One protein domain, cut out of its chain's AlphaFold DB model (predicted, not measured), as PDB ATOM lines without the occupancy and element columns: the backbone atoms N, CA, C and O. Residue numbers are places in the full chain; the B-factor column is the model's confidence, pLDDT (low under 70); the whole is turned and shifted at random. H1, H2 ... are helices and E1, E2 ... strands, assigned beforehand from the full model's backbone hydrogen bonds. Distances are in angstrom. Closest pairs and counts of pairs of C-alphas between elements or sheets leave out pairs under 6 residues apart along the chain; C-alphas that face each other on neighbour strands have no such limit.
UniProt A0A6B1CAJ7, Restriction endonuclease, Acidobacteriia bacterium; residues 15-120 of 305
ATOM      1  N   GLU A  15       6.409 -37.949 -44.152       90.25
ATOM      2  CA  GLU A  15       5.753 -37.228 -45.246       90.25
ATOM      3  C   GLU A  15       4.731 -36.214 -44.713       90.25
ATOM      4  O   GLU A  15       4.710 -35.069 -45.166       90.25
ATOM      5  N   ASP A  16       3.964 -36.591 -43.687       92.50
ATOM      6  CA  ASP A  16       3.006 -35.700 -43.021       92.50
ATOM      7  C   ASP A  16       3.711 -34.499 -42.381       92.50
ATOM      8  O   ASP A  16       3.283 -33.354 -42.541       92.50
ATOM      9  N   VAL A  17       4.844 -34.745 -41.714       93.44
ATOM     10  CA  VAL A  17       5.710 -33.676 -41.194       93.44
ATOM     11  C   VAL A  17       6.186 -32.772 -42.333       93.44
ATOM     12  O   VAL A  17       6.108 -31.550 -42.222       93.44
ATOM     13  N   GLY A  18       6.622 -33.358 -43.451       94.88
ATOM     14  CA  GLY A  18       7.049 -32.619 -44.637       94.88
ATOM     15  C   GLY A  18       5.957 -31.728 -45.240       94.88
ATOM     16  O   GLY A  18       6.269 -30.638 -45.725       94.88
ATOM     17  N   HIS A  19       4.689 -32.144 -45.199       95.69
ATOM     18  CA  HIS A  19       3.561 -31.314 -45.632       95.69
ATOM     19  C   HIS A  19       3.357 -30.106 -44.720       95.69
ATOM     20  O   HIS A  19       3.314 -28.980 -45.210       95.69
ATOM     21  N   VAL A  20       3.341 -30.316 -43.403       96.88
ATOM     22  CA  VAL A  20       3.181 -29.227 -42.427       96.88
ATOM     23  C   VAL A  20       4.330 -28.220 -42.514       96.88
ATOM     24  O   VAL A  20       4.088 -27.016 -42.510       96.88
ATOM     25  N   VAL A  21       5.570 -28.693 -42.676       97.06
ATOM     26  CA  VAL A  21       6.748 -27.836 -42.906       97.06
ATOM     27  C   VAL A  21       6.543 -26.933 -44.125       97.06
ATOM     28  O   VAL A  21       6.696 -25.718 -44.014       97.06
ATOM     29  N   LYS A  22       6.138 -27.503 -45.269       96.62
ATOM     30  CA  LYS A  22       5.879 -26.730 -46.496       96.62
ATOM     31  C   LYS A  22       4.746 -25.723 -46.316       96.62
ATOM     32  O   LYS A  22       4.836 -24.620 -46.848       96.62
ATOM     33  N   THR A  23       3.697 -26.091 -45.584       96.81
ATOM     34  CA  THR A  23       2.572 -25.199 -45.282       96.81
ATOM     35  C   THR A  23       3.038 -23.991 -44.468       96.81
ATOM     36  O   THR A  23       2.733 -22.861 -44.840       96.81
ATOM     37  N   ILE A  24       3.843 -24.204 -43.422       96.94
ATOM     38  CA  ILE A  24       4.402 -23.118 -42.600       96.94
ATOM     39  C   ILE A  24       5.329 -22.218 -43.430       96.94
ATOM     40  O   ILE A  24       5.190 -20.997 -43.385       96.94
ATOM     41  N   GLU A  25       6.235 -22.791 -44.233       96.44
ATOM     42  CA  GLU A  25       7.122 -22.011 -45.117       96.44
ATOM     43  C   GLU A  25       6.344 -21.202 -46.169       96.44
ATOM     44  O   GLU A  25       6.767 -20.110 -46.551       96.44
ATOM     45  N   ALA A  26       5.209 -21.719 -46.652       95.50
ATOM     46  CA  ALA A  26       4.357 -21.015 -47.607       95.50
ATOM     47  C   ALA A  26       3.599 -19.838 -46.968       95.50
ATOM     48  O   ALA A  26       3.380 -18.827 -47.636       95.50
ATOM     49  N   GLN A  27       3.204 -19.961 -45.698       95.19
ATOM     50  CA  GLN A  27       2.528 -18.901 -44.943       95.19
ATOM     51  C   GLN A  27       3.491 -17.789 -44.511       95.19
ATOM     52  O   GLN A  27       3.145 -16.610 -44.589       95.19
ATOM     53  N   ASP A  28       4.698 -18.154 -44.079       96.00
ATOM     54  CA  ASP A  28       5.746 -17.224 -43.667       96.00
ATOM     55  C   ASP A  28       7.101 -17.655 -44.266       96.00
ATOM     56  O   ASP A  28       7.803 -18.503 -43.701       96.00
ATOM     57  N   PRO A  29       7.502 -17.045 -45.402       95.06
ATOM     58  CA  PRO A  29       8.740 -17.377 -46.100       95.06
ATOM     59  C   PRO A  29      10.025 -17.076 -45.322       95.06
ATOM     60  O   PRO A  29      11.103 -17.405 -45.823       95.06
ATOM     61  N   GLU A  30       9.970 -16.424 -44.156       96.94
ATOM     62  CA  GLU A  30      11.148 -16.261 -43.299       96.94
ATOM     63  C   GLU A  30      11.559 -17.572 -42.621       96.94
ATOM     64  O   GLU A  30      12.734 -17.731 -42.276       96.94
ATOM     65  N   TRP A  31      10.636 -18.529 -42.476       97.69
ATOM     66  CA  TRP A  31      10.988 -19.885 -42.072       97.69
ATOM     67  C   TRP A  31      11.803 -20.578 -43.163       97.69
ATOM     68  O   TRP A  31      11.526 -20.463 -44.361       97.69
ATOM     69  N   LYS A  32      12.841 -21.288 -42.728       97.19
ATOM     70  CA  LYS A  32      13.729 -22.096 -43.566       97.19
ATOM     71  C   LYS A  32      13.969 -23.443 -42.917       97.19
ATOM     72  O   LYS A  32      13.992 -23.534 -41.691       97.19
ATOM     73  N   LEU A  33      14.229 -24.465 -43.731       97.25
ATOM     74  CA  LEU A  33      14.676 -25.774 -43.250       97.25
ATOM     75  C   LEU A  33      15.803 -25.645 -42.222       97.25
ATOM     76  O   LEU A  33      16.830 -25.007 -42.470       97.25
ATOM     77  N   GLY A  34      15.612 -26.285 -41.069       94.31
ATOM     78  CA  GLY A  34      16.578 -26.218 -39.985       94.31
ATOM     79  C   GLY A  34      17.907 -26.888 -40.324       94.31
ATOM     80  O   GLY A  34      17.995 -27.835 -41.112       94.31
ATOM     81  N   HIS A  35      18.969 -26.417 -39.681       93.56
ATOM     82  CA  HIS A  35      20.285 -27.053 -39.686       93.56
ATOM     83  C   HIS A  35      20.632 -27.559 -38.284       93.56
ATOM     84  O   HIS A  35      19.976 -27.214 -37.305       93.56
ATOM     85  N   ALA A  36      21.656 -28.405 -38.175       94.50
ATOM     86  CA  ALA A  36      22.090 -28.903 -36.875       94.50
ATOM     87  C   ALA A  36      22.531 -27.739 -35.968       94.50
ATOM     88  O   ALA A  36      23.300 -26.870 -36.380       94.50
ATOM     89  N   LEU A  37      22.034 -27.749 -34.735       92.94
ATOM     90  CA  LEU A  37      22.380 -26.849 -33.644       92.94
ATOM     91  C   LEU A  37      23.061 -27.669 -32.548       92.94
ATOM     92  O   LEU A  37      22.569 -28.743 -32.187       92.94
ATOM     93  N   SER A  38      24.172 -27.168 -32.008       93.38
ATOM     94  CA  SER A  38      24.751 -27.719 -30.780       93.38
ATOM     95  C   SER A  38      23.946 -27.184 -29.604       93.38
ATOM     96  O   SER A  38      23.903 -25.976 -29.393       93.38
ATOM     97  N   LEU A  39      23.277 -28.072 -28.872       91.56
ATOM     98  CA  LEU A  39      22.509 -27.710 -27.681       91.56
ATOM     99  C   LEU A  39      23.325 -27.861 -26.393       91.56
ATOM    100  O   LEU A  39      23.031 -27.209 -25.400       91.56
ATOM    101  N   ASP A  40      24.317 -28.751 -26.415       89.12
ATOM    102  CA  ASP A  40      25.260 -29.031 -25.329       89.12
ATOM    103  C   ASP A  40      26.537 -29.669 -25.925       89.12
ATOM    104  O   ASP A  40      26.624 -29.805 -27.152       89.12
ATOM    105  N   SER A  41      27.500 -30.092 -25.096       85.56
ATOM    106  CA  SER A  41      28.740 -30.766 -25.527       85.56
ATOM    107  C   SER A  41      28.488 -32.001 -26.394       85.56
ATOM    108  O   SER A  41      29.162 -32.198 -27.401       85.56
ATOM    109  N   ASP A  42      27.486 -32.802 -26.022       89.50
ATOM    110  CA  ASP A  42      27.218 -34.115 -26.625       89.50
ATOM    111  C   ASP A  42      25.824 -34.215 -27.260       89.50
ATOM    112  O   ASP A  42      25.385 -35.298 -27.659       89.50
ATOM    113  N   LEU A  43      25.089 -33.100 -27.336       92.31
ATOM    114  CA  LEU A  43      23.727 -33.092 -27.858       92.31
ATOM    115  C   LEU A  43      23.567 -32.085 -28.985       92.31
ATOM    116  O   LEU A  43      23.626 -30.876 -28.776       92.31
ATOM    117  N   SER A  44      23.242 -32.602 -30.166       92.62
ATOM    118  CA  SER A  44      22.788 -31.803 -31.294       92.62
ATOM    119  C   SER A  44      21.305 -32.021 -31.593       92.62
ATOM    120  O   SER A  44      20.687 -33.053 -31.273       92.62
ATOM    121  N   TRP A  45      20.712 -31.006 -32.206       95.25
ATOM    122  CA  TRP A  45      19.345 -31.037 -32.695       95.25
ATOM    123  C   TRP A  45      19.248 -30.295 -34.018       95.25
ATOM    124  O   TRP A  45      19.720 -29.172 -34.137       95.25
ATOM    125  N   LYS A  46      18.624 -30.929 -35.007       95.62
ATOM    126  CA  LYS A  46      18.159 -30.267 -36.219       95.62
ATOM    127  C   LYS A  46      16.655 -30.002 -36.038       95.62
ATOM    128  O   LYS A  46      15.906 -30.978 -36.099       95.62
ATOM    129  N   PRO A  47      16.217 -28.767 -35.729       96.50
ATOM    130  CA  PRO A  47      14.798 -28.419 -35.770       96.50
ATOM    131  C   PRO A  47      14.256 -28.578 -37.195       96.50
ATOM    132  O   PRO A  47      15.027 -28.583 -38.158       96.50
ATOM    133  N   ASP A  48      12.940 -28.710 -37.327       97.38
ATOM    134  CA  ASP A  48      12.291 -28.854 -38.633       97.38
ATOM    135  C   ASP A  48      12.413 -27.547 -39.427       97.38
ATOM    136  O   ASP A  48      12.807 -27.554 -40.597       97.38
ATOM    137  N   LEU A  49      12.195 -26.415 -38.747       98.06
ATOM    138  CA  LEU A  49      12.353 -25.073 -39.301       98.06
ATOM    139  C   LEU A  49      13.119 -24.144 -38.346       98.06
ATOM    140  O   LEU A  49      13.126 -24.323 -37.127       98.06
ATOM    141  N   ILE A  50      13.762 -23.131 -38.917       97.75
ATOM    142  CA  ILE A  50      14.405 -22.014 -38.221       97.75
ATOM    143  C   ILE A  50      13.969 -20.694 -38.848       97.75
ATOM    144  O   ILE A  50      13.715 -20.630 -40.052       97.75
ATOM    145  N   LYS A  51      13.908 -19.640 -38.037       96.69
ATOM    146  CA  LYS A  51      13.648 -18.272 -38.488       96.69
ATOM    147  C   LYS A  51      14.691 -17.341 -37.874       96.69
ATOM    148  O   LYS A  51      14.816 -17.227 -36.652       96.69
ATOM    149  N   GLY A  52      15.494 -16.719 -38.737       92.44
ATOM    150  CA  GLY A  52      16.704 -16.010 -38.318       92.44
ATOM    151  C   GLY A  52      17.676 -16.926 -37.562       92.44
ATOM    152  O   GLY A  52      17.759 -18.120 -37.839       92.44
ATOM    153  N   ASN A  53      18.404 -16.363 -36.596       88.38
ATOM    154  CA  ASN A  53      19.336 -17.132 -35.768       88.38
ATOM    155  C   ASN A  53      18.711 -17.636 -34.468       88.38
ATOM    156  O   ASN A  53      19.246 -18.575 -33.879       88.38
ATOM    157  N   ASP A  54      17.616 -17.031 -34.011       92.94
ATOM    158  CA  ASP A  54      17.152 -17.176 -32.629       92.94
ATOM    159  C   ASP A  54      15.804 -17.867 -32.488       92.94
ATOM    160  O   ASP A  54      15.392 -18.139 -31.369       92.94
ATOM    161  N   THR A  55      15.159 -18.247 -33.590       97.25
ATOM    162  CA  THR A  55      13.855 -18.914 -33.545       97.25
ATOM    163  C   THR A  55      13.951 -20.311 -34.140       97.25
ATOM    164  O   THR A  55      14.483 -20.498 -35.238       97.25
ATOM    165  N   VAL A  56      13.423 -21.300 -33.423       97.94
ATOM    166  CA  VAL A  56      13.416 -22.712 -33.827       97.94
ATOM    167  C   VAL A  56      12.000 -23.262 -33.784       97.94
ATOM    168  O   VAL A  56      11.233 -22.914 -32.892       97.94
ATOM    169  N   LEU A  57      11.656 -24.150 -34.713       98.19
ATOM    170  CA  LEU A  57      10.349 -24.794 -34.766       98.19
ATOM    171  C   LEU A  57      10.496 -26.304 -34.905       98.19
ATOM    172  O   LEU A  57      11.265 -26.795 -35.734       98.19
ATOM    173  N   SER A  58       9.724 -27.036 -34.101       96.81
ATOM    174  CA  SER A  58       9.543 -28.475 -34.278       96.81
ATOM    175  C   SER A  58       8.106 -28.814 -34.640       96.81
ATOM    176  O   SER A  58       7.176 -28.326 -33.998       96.81
ATOM    177  N   VAL A  59       7.926 -29.686 -35.624       95.81
ATOM    178  CA  VAL A  59       6.632 -30.253 -35.986       95.81
ATOM    179  C   VAL A  59       6.413 -31.537 -35.194       95.81
ATOM    180  O   VAL A  59       7.235 -32.455 -35.182       95.81
ATOM    181  N   HIS A  60       5.282 -31.608 -34.510       92.19
ATOM    182  CA  HIS A  60       4.902 -32.716 -33.662       92.19
ATOM    183  C   HIS A  60       3.445 -33.108 -33.897       92.19
ATOM    184  O   HIS A  60       2.537 -32.546 -33.302       92.19
ATOM    185  N   LEU A  61       3.230 -34.121 -34.734       89.94
ATOM    186  CA  LEU A  61       1.884 -34.555 -35.131       89.94
ATOM    187  C   LEU A  61       1.298 -35.668 -34.255       89.94
ATOM    188  O   LEU A  61       0.163 -36.087 -34.455       89.94
ATOM    189  N   ALA A  62       2.067 -36.188 -33.296       83.31
ATOM    190  CA  ALA A  62       1.546 -37.175 -32.360       83.31
ATOM    191  C   ALA A  62       0.832 -36.481 -31.190       83.31
ATOM    192  O   ALA A  62       1.096 -35.331 -30.862       83.31
ATOM    193  N   SER A  63      -0.031 -37.212 -30.490       69.69
ATOM    194  CA  SER A  63      -0.715 -36.683 -29.304       69.69
ATOM    195  C   SER A  63       0.206 -36.485 -28.091       69.69
ATOM    196  O   SER A  63      -0.212 -35.889 -27.104       69.69
ATOM    197  N   ARG A  64       1.454 -36.983 -28.132       73.00
ATOM    198  CA  ARG A  64       2.422 -36.903 -27.026       73.00
ATOM    199  C   ARG A  64       3.835 -36.604 -27.509       73.00
ATOM    200  O   ARG A  64       4.432 -37.410 -28.230       73.00
ATOM    201  N   ILE A  65       4.440 -35.535 -26.982       78.44
ATOM    202  CA  ILE A  65       5.848 -35.226 -27.263       78.44
ATOM    203  C   ILE A  65       6.759 -36.276 -26.629       78.44
ATOM    204  O   ILE A  65       6.741 -36.498 -25.414       78.44
ATOM    205  N   ARG A  66       7.620 -36.875 -27.461       82.88
ATOM    206  CA  ARG A  66       8.633 -37.850 -27.039       82.88
ATOM    207  C   ARG A  66       9.658 -37.200 -26.087       82.88
ATOM    208  O   ARG A  66      10.095 -36.078 -26.351       82.88
ATOM    209  N   PRO A  67      10.131 -37.894 -25.033       85.44
ATOM    210  CA  PRO A  67      11.039 -37.313 -24.033       85.44
ATOM    211  C   PRO A  67      12.306 -36.659 -24.604       85.44
ATOM    212  O   PRO A  67      12.754 -35.624 -24.113       85.44
ATOM    213  N   TYR A  68      12.875 -37.224 -25.676       87.12
ATOM    214  CA  TYR A  68      14.078 -36.668 -26.300       87.12
ATOM    215  C   TYR A  68      13.839 -35.305 -26.961       87.12
ATOM    216  O   TYR A  68      14.783 -34.517 -27.049       87.12
ATOM    217  N   LEU A  69      12.621 -35.045 -27.455       89.88
ATOM    218  CA  LEU A  69      12.258 -33.770 -28.070       89.88
ATOM    219  C   LEU A  69      12.002 -32.736 -26.974       89.88
ATOM    220  O   LEU A  69      12.569 -31.654 -27.038       89.88
ATOM    221  N   ARG A  70      11.301 -33.114 -25.892       90.50
ATOM    222  CA  ARG A  70      11.130 -32.261 -24.695       90.50
ATOM    223  C   ARG A  70      12.472 -31.733 -24.181       90.50
ATOM    224  O   ARG A  70      12.617 -30.538 -23.946       90.50
ATOM    225  N   ARG A  71      13.478 -32.611 -24.055       92.19
ATOM    226  CA  ARG A  71      14.835 -32.219 -23.631       92.19
ATOM    227  C   ARG A  71      15.467 -31.193 -24.577       92.19
ATOM    228  O   ARG A  71      16.110 -30.264 -24.107       92.19
ATOM    229  N   ARG A  72      15.287 -31.351 -25.890       94.81
ATOM    230  CA  ARG A  72      15.858 -30.451 -26.905       94.81
ATOM    231  C   ARG A  72      15.187 -29.084 -26.915       94.81
ATOM    232  O   ARG A  72      15.897 -28.089 -26.931       94.81
ATOM    233  N   LEU A  73      13.857 -29.043 -26.824       95.25
ATOM    234  CA  LEU A  73      13.091 -27.797 -26.725       95.25
ATOM    235  C   LEU A  73      13.510 -26.992 -25.485       95.25
ATOM    236  O   LEU A  73      13.804 -25.806 -25.588       95.25
ATOM    237  N   LYS A  74      13.643 -27.662 -24.330       93.75
ATOM    238  CA  LYS A  74      14.137 -27.038 -23.091       93.75
ATOM    239  C   LYS A  74      15.547 -26.475 -23.239       93.75
ATOM    240  O   LYS A  74      15.780 -25.332 -22.871       93.75
ATOM    241  N   LEU A  75      16.478 -27.249 -23.794       95.12
ATOM    242  CA  LEU A  75      17.853 -26.779 -23.989       95.12
ATOM    243  C   LEU A  75      17.940 -25.630 -25.000       95.12
ATOM    244  O   LEU A  75      18.703 -24.698 -24.782       95.12
ATOM    245  N   ALA A  76      17.139 -25.652 -26.066       95.62
ATOM    246  CA  ALA A  76      17.076 -24.543 -27.013       95.62
ATOM    247  C   ALA A  76      16.589 -23.250 -26.339       95.62
ATOM    248  O   ALA A  76      17.211 -22.206 -26.517       95.62
ATOM    249  N   SER A  77      15.547 -23.333 -25.507       94.38
ATOM    250  CA  SER A  77      15.064 -22.198 -24.710       94.38
ATOM    251  C   SER A  77      16.131 -21.671 -23.737       94.38
ATOM    252  O   SER A  77      16.370 -20.469 -23.689       94.38
ATOM    253  N   VAL A  78      16.867 -22.557 -23.047       93.00
ATOM    254  CA  VAL A  78      18.001 -22.173 -22.174       93.00
ATOM    255  C   VAL A  78      19.109 -21.446 -22.946       93.00
ATOM    256  O   VAL A  78      19.756 -20.556 -22.402       93.00
ATOM    257  N   LEU A  79      19.308 -21.778 -24.223       93.44
ATOM    258  CA  LEU A  79      20.232 -21.077 -25.123       93.44
ATOM    259  C   LEU A  79      19.662 -19.763 -25.690       93.44
ATOM    260  O   LEU A  79      20.245 -19.195 -26.614       93.44
ATOM    261  N   GLY A  80      18.531 -19.288 -25.165       92.00
ATOM    262  CA  GLY A  80      17.886 -18.042 -25.570       92.00
ATOM    263  C   GLY A  80      17.120 -18.135 -26.888       92.00
ATOM    264  O   GLY A  80      16.824 -17.098 -27.476       92.00
ATOM    265  N   LYS A  81      16.816 -19.345 -27.380       95.00
ATOM    266  CA  LYS A  81      16.004 -19.510 -28.592       95.00
ATOM    267  C   LYS A  81      14.520 -19.346 -28.283       95.00
ATOM    268  O   LYS A  81      14.020 -19.938 -27.329       95.00
ATOM    269  N   GLU A  82      13.805 -18.618 -29.135       95.38
ATOM    270  CA  GLU A  82      12.346 -18.643 -29.168       95.38
ATOM    271  C   GLU A  82      11.894 -19.981 -29.761       95.38
ATOM    272  O   GLU A  82      12.257 -20.358 -30.881       95.38
ATOM    273  N   VAL A  83      11.142 -20.738 -28.964       97.38
ATOM    274  CA  VAL A  83      10.733 -22.097 -29.309       97.38
ATOM    275  C   VAL A  83       9.310 -22.086 -29.846       97.38
ATOM    276  O   VAL A  83       8.369 -21.716 -29.147       97.38
ATOM    277  N   HIS A  84       9.155 -22.573 -31.073       98.19
ATOM    278  CA  HIS A  84       7.873 -22.850 -31.696       98.19
ATOM    279  C   HIS A  84       7.624 -24.358 -31.775       98.19
ATOM    280  O   HIS A  84       8.535 -25.159 -32.013       98.19
ATOM    281  N   VAL A  85       6.367 -24.754 -31.614       97.38
ATOM    282  CA  VAL A  85       5.921 -26.135 -31.802       97.38
ATOM    283  C   VAL A  85       4.676 -26.133 -32.676       97.38
ATOM    284  O   VAL A  85       3.689 -25.488 -32.335       97.38
ATOM    285  N   ALA A  86       4.719 -26.841 -33.802       97.19
ATOM    286  CA  ALA A  86       3.531 -27.107 -34.603       97.19
ATOM    287  C   ALA A  86       2.927 -28.438 -34.167       97.19
ATOM    288  O   ALA A  86       3.627 -29.449 -34.174       97.19
ATOM    289  N   MET A  87       1.668 -28.450 -33.741       95.56
ATOM    290  CA  MET A  87       1.042 -29.643 -33.169       95.56
ATOM    291  C   MET A  87      -0.475 -29.648 -33.323       95.56
ATOM    292  O   MET A  87      -1.064 -28.580 -33.471       95.56
ATOM    293  N   PRO A  88      -1.123 -30.821 -33.287       94.19
ATOM    294  CA  PRO A  88      -2.571 -30.897 -33.385       94.19
ATOM    295  C   PRO A  88      -3.238 -30.377 -32.102       94.19
ATOM    296  O   PRO A  88      -2.635 -30.371 -31.024       94.19
ATOM    297  N   LEU A  89      -4.497 -29.947 -32.204       93.38
ATOM    298  CA  LEU A  89      -5.255 -29.382 -31.078       93.38
ATOM    299  C   LEU A  89      -5.346 -30.348 -29.886       93.38
ATOM    300  O   LEU A  89      -5.279 -29.933 -28.729       93.38
ATOM    301  N   GLU A  90      -5.441 -31.648 -30.158       92.38
ATOM    302  CA  GLU A  90      -5.521 -32.714 -29.161       92.38
ATOM    303  C   GLU A  90      -4.310 -32.723 -28.219       92.38
ATOM    304  O   GLU A  90      -4.426 -33.139 -27.065       92.38
ATOM    305  N   SER A  91      -3.154 -32.228 -28.673       92.81
ATOM    306  CA  SER A  91      -1.960 -32.106 -27.838       92.81
ATOM    307  C   SER A  91      -2.144 -31.130 -26.673       92.81
ATOM    308  O   SER A  91      -1.484 -31.294 -25.649       92.81
ATOM    309  N   LEU A  92      -3.057 -30.153 -26.770       93.50
ATOM    310  CA  LEU A  92      -3.346 -29.236 -25.661       93.50
ATOM    311  C   LEU A  92      -4.043 -29.929 -24.480       93.50
ATOM    312  O   LEU A  92      -4.058 -29.378 -23.387       93.50
ATOM    313  N   PHE A  93      -4.598 -31.131 -24.658       93.12
ATOM    314  CA  PHE A  93      -5.204 -31.895 -23.560       93.12
ATOM    315  C   PHE A  93      -4.173 -32.711 -22.757       93.12
ATOM    316  O   PHE A  93      -4.507 -33.261 -21.706       93.12
ATOM    317  N   ASP A  94      -2.918 -32.800 -23.216       92.19
ATOM    318  CA  ASP A  94      -1.826 -33.390 -22.438       92.19
ATOM    319  C   ASP A  94      -1.277 -32.347 -21.450       92.19
ATOM    320  O   ASP A  94      -0.462 -31.481 -21.769       92.19
ATOM    321  N   GLU A  95      -1.728 -32.443 -20.204       94.00
ATOM    322  CA  GLU A  95      -1.336 -31.534 -19.127       94.00
ATOM    323  C   GLU A  95       0.167 -31.556 -18.790       94.00
ATOM    324  O   GLU A  95       0.711 -30.545 -18.334       94.00
ATOM    325  N   ASP A  96       0.861 -32.680 -18.997       91.81
ATOM    326  CA  ASP A  96       2.313 -32.748 -18.799       91.81
ATOM    327  C   ASP A  96       3.044 -31.985 -19.898       91.81
ATOM    328  O   ASP A  96       4.019 -31.281 -19.637       91.81
ATOM    329  N   LEU A  97       2.550 -32.104 -21.126       91.69
ATOM    330  CA  LEU A  97       3.043 -31.332 -22.248       91.69
ATOM    331  C   LEU A  97       2.784 -29.831 -22.061       91.69
ATOM    332  O   LEU A  97       3.702 -29.040 -22.264       91.69
ATOM    333  N   LEU A  98       1.589 -29.425 -21.623       94.19
ATOM    334  CA  LEU A  98       1.291 -28.013 -21.348       94.19
ATOM    335  C   LEU A  98       2.250 -27.408 -20.319       94.19
ATOM    336  O   LEU A  98       2.727 -26.288 -20.513       94.19
ATOM    337  N   ARG A  99       2.576 -28.148 -19.251       94.44
ATOM    338  CA  ARG A  99       3.610 -27.743 -18.284       94.44
ATOM    339  C   ARG A  99       4.964 -27.545 -18.959       94.44
ATOM    340  O   ARG A  99       5.626 -26.542 -18.725       94.44
ATOM    341  N   ASP A 100       5.379 -28.487 -19.800       93.19
ATOM    342  CA  ASP A 100       6.672 -28.407 -20.480       93.19
ATOM    343  C   ASP A 100       6.754 -27.231 -21.463       93.19
ATOM    344  O   ASP A 100       7.785 -26.565 -21.508       93.19
ATOM    345  N   LEU A 101       5.685 -26.966 -22.222       95.25
ATOM    346  CA  LEU A 101       5.609 -25.855 -23.178       95.25
ATOM    347  C   LEU A 101       5.516 -24.496 -22.480       95.25
ATOM    348  O   LEU A 101       6.131 -23.531 -22.931       95.25
ATOM    349  N   THR A 102       4.786 -24.419 -21.365       96.12
ATOM    350  CA  THR A 102       4.686 -23.188 -20.569       96.12
ATOM    351  C   THR A 102       6.037 -22.824 -19.975       96.12
ATOM    352  O   THR A 102       6.448 -21.677 -20.083       96.12
ATOM    353  N   ALA A 103       6.766 -23.797 -19.419       93.62
ATOM    354  CA  ALA A 103       8.073 -23.573 -18.801       93.62
ATOM    355  C   ALA A 103       9.143 -23.007 -19.754       93.62
ATOM    356  O   ALA A 103      10.168 -22.523 -19.284       93.62
ATOM    357  N   ILE A 104       8.928 -23.093 -21.068       94.25
ATOM    358  CA  ILE A 104       9.846 -22.589 -22.097       94.25
ATOM    359  C   ILE A 104       9.255 -21.421 -22.904       94.25
ATOM    360  O   ILE A 104       9.814 -21.070 -23.939       94.25
ATOM    361  N   ASP A 105       8.124 -20.852 -22.461       94.88
ATOM    362  CA  ASP A 105       7.392 -19.767 -23.145       94.88
ATOM    363  C   ASP A 105       7.101 -20.076 -24.631       94.88
ATOM    364  O   ASP A 105       7.253 -19.226 -25.514       94.88
ATOM    365  N   ALA A 106       6.721 -21.327 -24.926       96.25
ATOM    366  CA  ALA A 106       6.575 -21.800 -26.299       96.25
ATOM    367  C   ALA A 106       5.453 -21.081 -27.063       96.25
ATOM    368  O   ALA A 106       4.339 -20.883 -26.561       96.25
ATOM    369  N   GLN A 107       5.730 -20.801 -28.335       97.12
ATOM    370  CA  GLN A 107       4.722 -20.456 -29.330       97.12
ATOM    371  C   GLN A 107       4.183 -21.738 -29.978       97.12
ATOM    372  O   GLN A 107       4.941 -22.629 -30.357       97.12
ATOM    373  N   VAL A 108       2.869 -21.840 -30.126       97.31
ATOM    374  CA  VAL A 108       2.188 -23.011 -30.676       97.31
ATOM    375  C   VAL A 108       1.497 -22.640 -31.980       97.31
ATOM    376  O   VAL A 108       0.705 -21.697 -32.024       97.31
ATOM    377  N   HIS A 109       1.790 -23.418 -33.018       97.69
ATOM    378  CA  HIS A 109       1.058 -23.430 -34.280       97.69
ATOM    379  C   HIS A 109       0.122 -24.637 -34.260       97.69
ATOM    380  O   HIS A 109       0.587 -25.776 -34.188       97.69
ATOM    381  N   LEU A 110      -1.188 -24.408 -34.277       96.38
ATOM    382  CA  LEU A 110      -2.136 -25.518 -34.295       96.38
ATOM    383  C   LEU A 110      -2.276 -26.068 -35.709       96.38
ATOM    384  O   LEU A 110      -2.548 -25.324 -36.646       96.38
ATOM    385  N   VAL A 111      -2.069 -27.370 -35.854       95.50
ATOM    386  CA  VAL A 111      -2.237 -28.097 -37.112       95.50
ATOM    387  C   VAL A 111      -3.668 -28.622 -37.147       95.50
ATOM    388  O   VAL A 111      -4.005 -29.533 -36.393       95.50
ATOM    389  N   GLU A 112      -4.510 -28.026 -37.989       89.69
ATOM    390  CA  GLU A 112      -5.895 -28.472 -38.197       89.69
ATOM    391  C   GLU A 112      -5.934 -29.648 -39.179       89.69
ATOM    392  O   GLU A 112      -6.602 -30.655 -38.945       89.69
ATOM    393  N   ASP A 113      -5.157 -29.529 -40.256       87.56
ATOM    394  CA  ASP A 113      -4.849 -30.590 -41.205       87.56
ATOM    395  C   ASP A 113      -3.450 -30.360 -41.809       87.56
ATOM    396  O   ASP A 113      -2.788 -29.360 -41.534       87.56
ATOM    397  N   LEU A 114      -2.961 -31.285 -42.639       86.81
ATOM    398  CA  LEU A 114      -1.601 -31.208 -43.203       86.81
ATOM    399  C   LEU A 114      -1.363 -29.976 -44.106       86.81
ATOM    400  O   LEU A 114      -0.214 -29.617 -44.375       86.81
ATOM    401  N   SER A 115      -2.436 -29.332 -44.568       87.81
ATOM    402  CA  SER A 115      -2.447 -28.131 -45.407       87.81
ATOM    403  C   SER A 115      -2.930 -26.863 -44.688       87.81
ATOM    404  O   SER A 115      -2.852 -25.778 -45.268       87.81
ATOM    405  N   SER A 116      -3.386 -26.976 -43.438       92.44
ATOM    406  CA  SER A 116      -3.914 -25.882 -42.625       92.44
ATOM    407  C   SER A 116      -3.194 -25.826 -41.283       92.44
ATOM    408  O   SER A 116      -3.389 -26.658 -40.392       92.44
ATOM    409  N   VAL A 117      -2.342 -24.814 -41.147       95.81
ATOM    410  CA  VAL A 117      -1.622 -24.505 -39.912       95.81
ATOM    411  C   VAL A 117      -2.031 -23.110 -39.458       95.81
ATOM    412  O   VAL A 117      -1.978 -22.158 -40.236       95.81
ATOM    413  N   GLY A 118      -2.479 -22.992 -38.212       94.19
ATOM    414  CA  GLY A 118      -2.830 -21.718 -37.601       94.19
ATOM    415  C   GLY A 118      -1.594 -20.876 -37.283       94.19
ATOM    416  O   GLY A 118      -0.513 -21.405 -37.024       94.19
ATOM    417  N   ASN A 119      -1.775 -19.554 -37.247       93.88
ATOM    418  CA  ASN A 119      -0.719 -18.622 -36.851       93.88
ATOM    419  C   ASN A 119      -0.161 -18.959 -35.454       93.88
ATOM    420  O   ASN A 119      -0.920 -19.386 -34.574       93.88
ATOM    421  N   PRO A 120       1.135 -18.699 -35.204       95.19
ATOM    422  CA  PRO A 120       1.721 -18.933 -33.896       95.19
ATOM    423  C   PRO A 120       1.030 -18.083 -32.833       95.19
ATOM    424  O   PRO A 120       0.806 -16.886 -33.017       95.19
TER     425      PRO A 120
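Overview. This is residues 15 to 120 of the 305 residues of the protein "Restriction endonuclease" of Acidobacteriia bacterium (UniProt A0A6B1CAJ7). A strongly twisted sheet of five strands curls round the helix H1 on one face, like part of a barrel, and H2 covers E3 and E4 on the other face, giving three layers. Two short helices, H3 and H4, only graze the sheet, and a long loop of residues 34 to 48 joins E1 to E2. The printed part has 106 residues, with four named helices and five named strands in the order H1 E1 E2 E3 H2 E4 H3 H4 E5; the class is mixed, helices and strands. The sheet is mixed, in the order E1, E2, E3, E4, E5. The whole is compact, with a radius of gyration of the C-alphas of 12.8 A and spans of 37 by 31 by 22 A.

Along the chain. Find C-alpha 15 at (5.753, -37.228, -45.246); from there H1 runs 18.6 A to residue 27. Next come the strands E1, residues 31 to 33, and E2, residues 49 to 51, each 7.0 A long, then E3, residues 55 to 59, 13.7 A. H2 begins at C-alpha 67, at (11.039, -37.313, -24.033), and runs 16.8 A to residue 78. E4, residues 82 to 88, is 19.8 A long. H3, residues 89 to 93, spans 7.9 A and H4, residues 95 to 102, spans 10.4 A. E5, residues 107 to 113, runs 18.3 A to C-alpha 113 at (-4.849, -30.590, -41.205).

Arrangement. Start in the sheet, with the meander E1 E2 E3, each strand the antiparallel neighbour of the one before; look for N 32 and O 50 at 2.9 A, and N 57 and O 49 at 2.8 A. E3 and E4 are parallel, with N 84 and O 56 at 2.8 A, and so are E4 and E5, with N 87 and O 109 at 2.9 A. E3, H2, E4 and E4, H3 H4, E5 are strand-helix-strand units, parallel neighbour strands with helices between, each with a right-handed crossover. H1 is on the sheet; its closest C-alphas to E3 are those of Val 17 and Val 59, 6.3 A apart. H2, on the opposite face, runs along the strands at a height over the sheet of 10.2 A. H2 and H4 are close but not clearly touching, the closest C-alphas being those of Arg 70 and Asp 100, 7.2 A apart. In H1, H2 and H4 every O i to N i+4 pair is within hydrogen-bond range; in H3 0 of 1 is, beside 2 of 2 O i to N i+3 pairs.

Size, cuts and confidence. The two C-alphas farthest apart are those of Ser 41 and Ser 116, at 37.2 A. The printed part has no cut, and E1 to E2 is a long link. The mean pLDDT of the printed part is 93.3; look for low confidence at Ser 63, the one residue under 70.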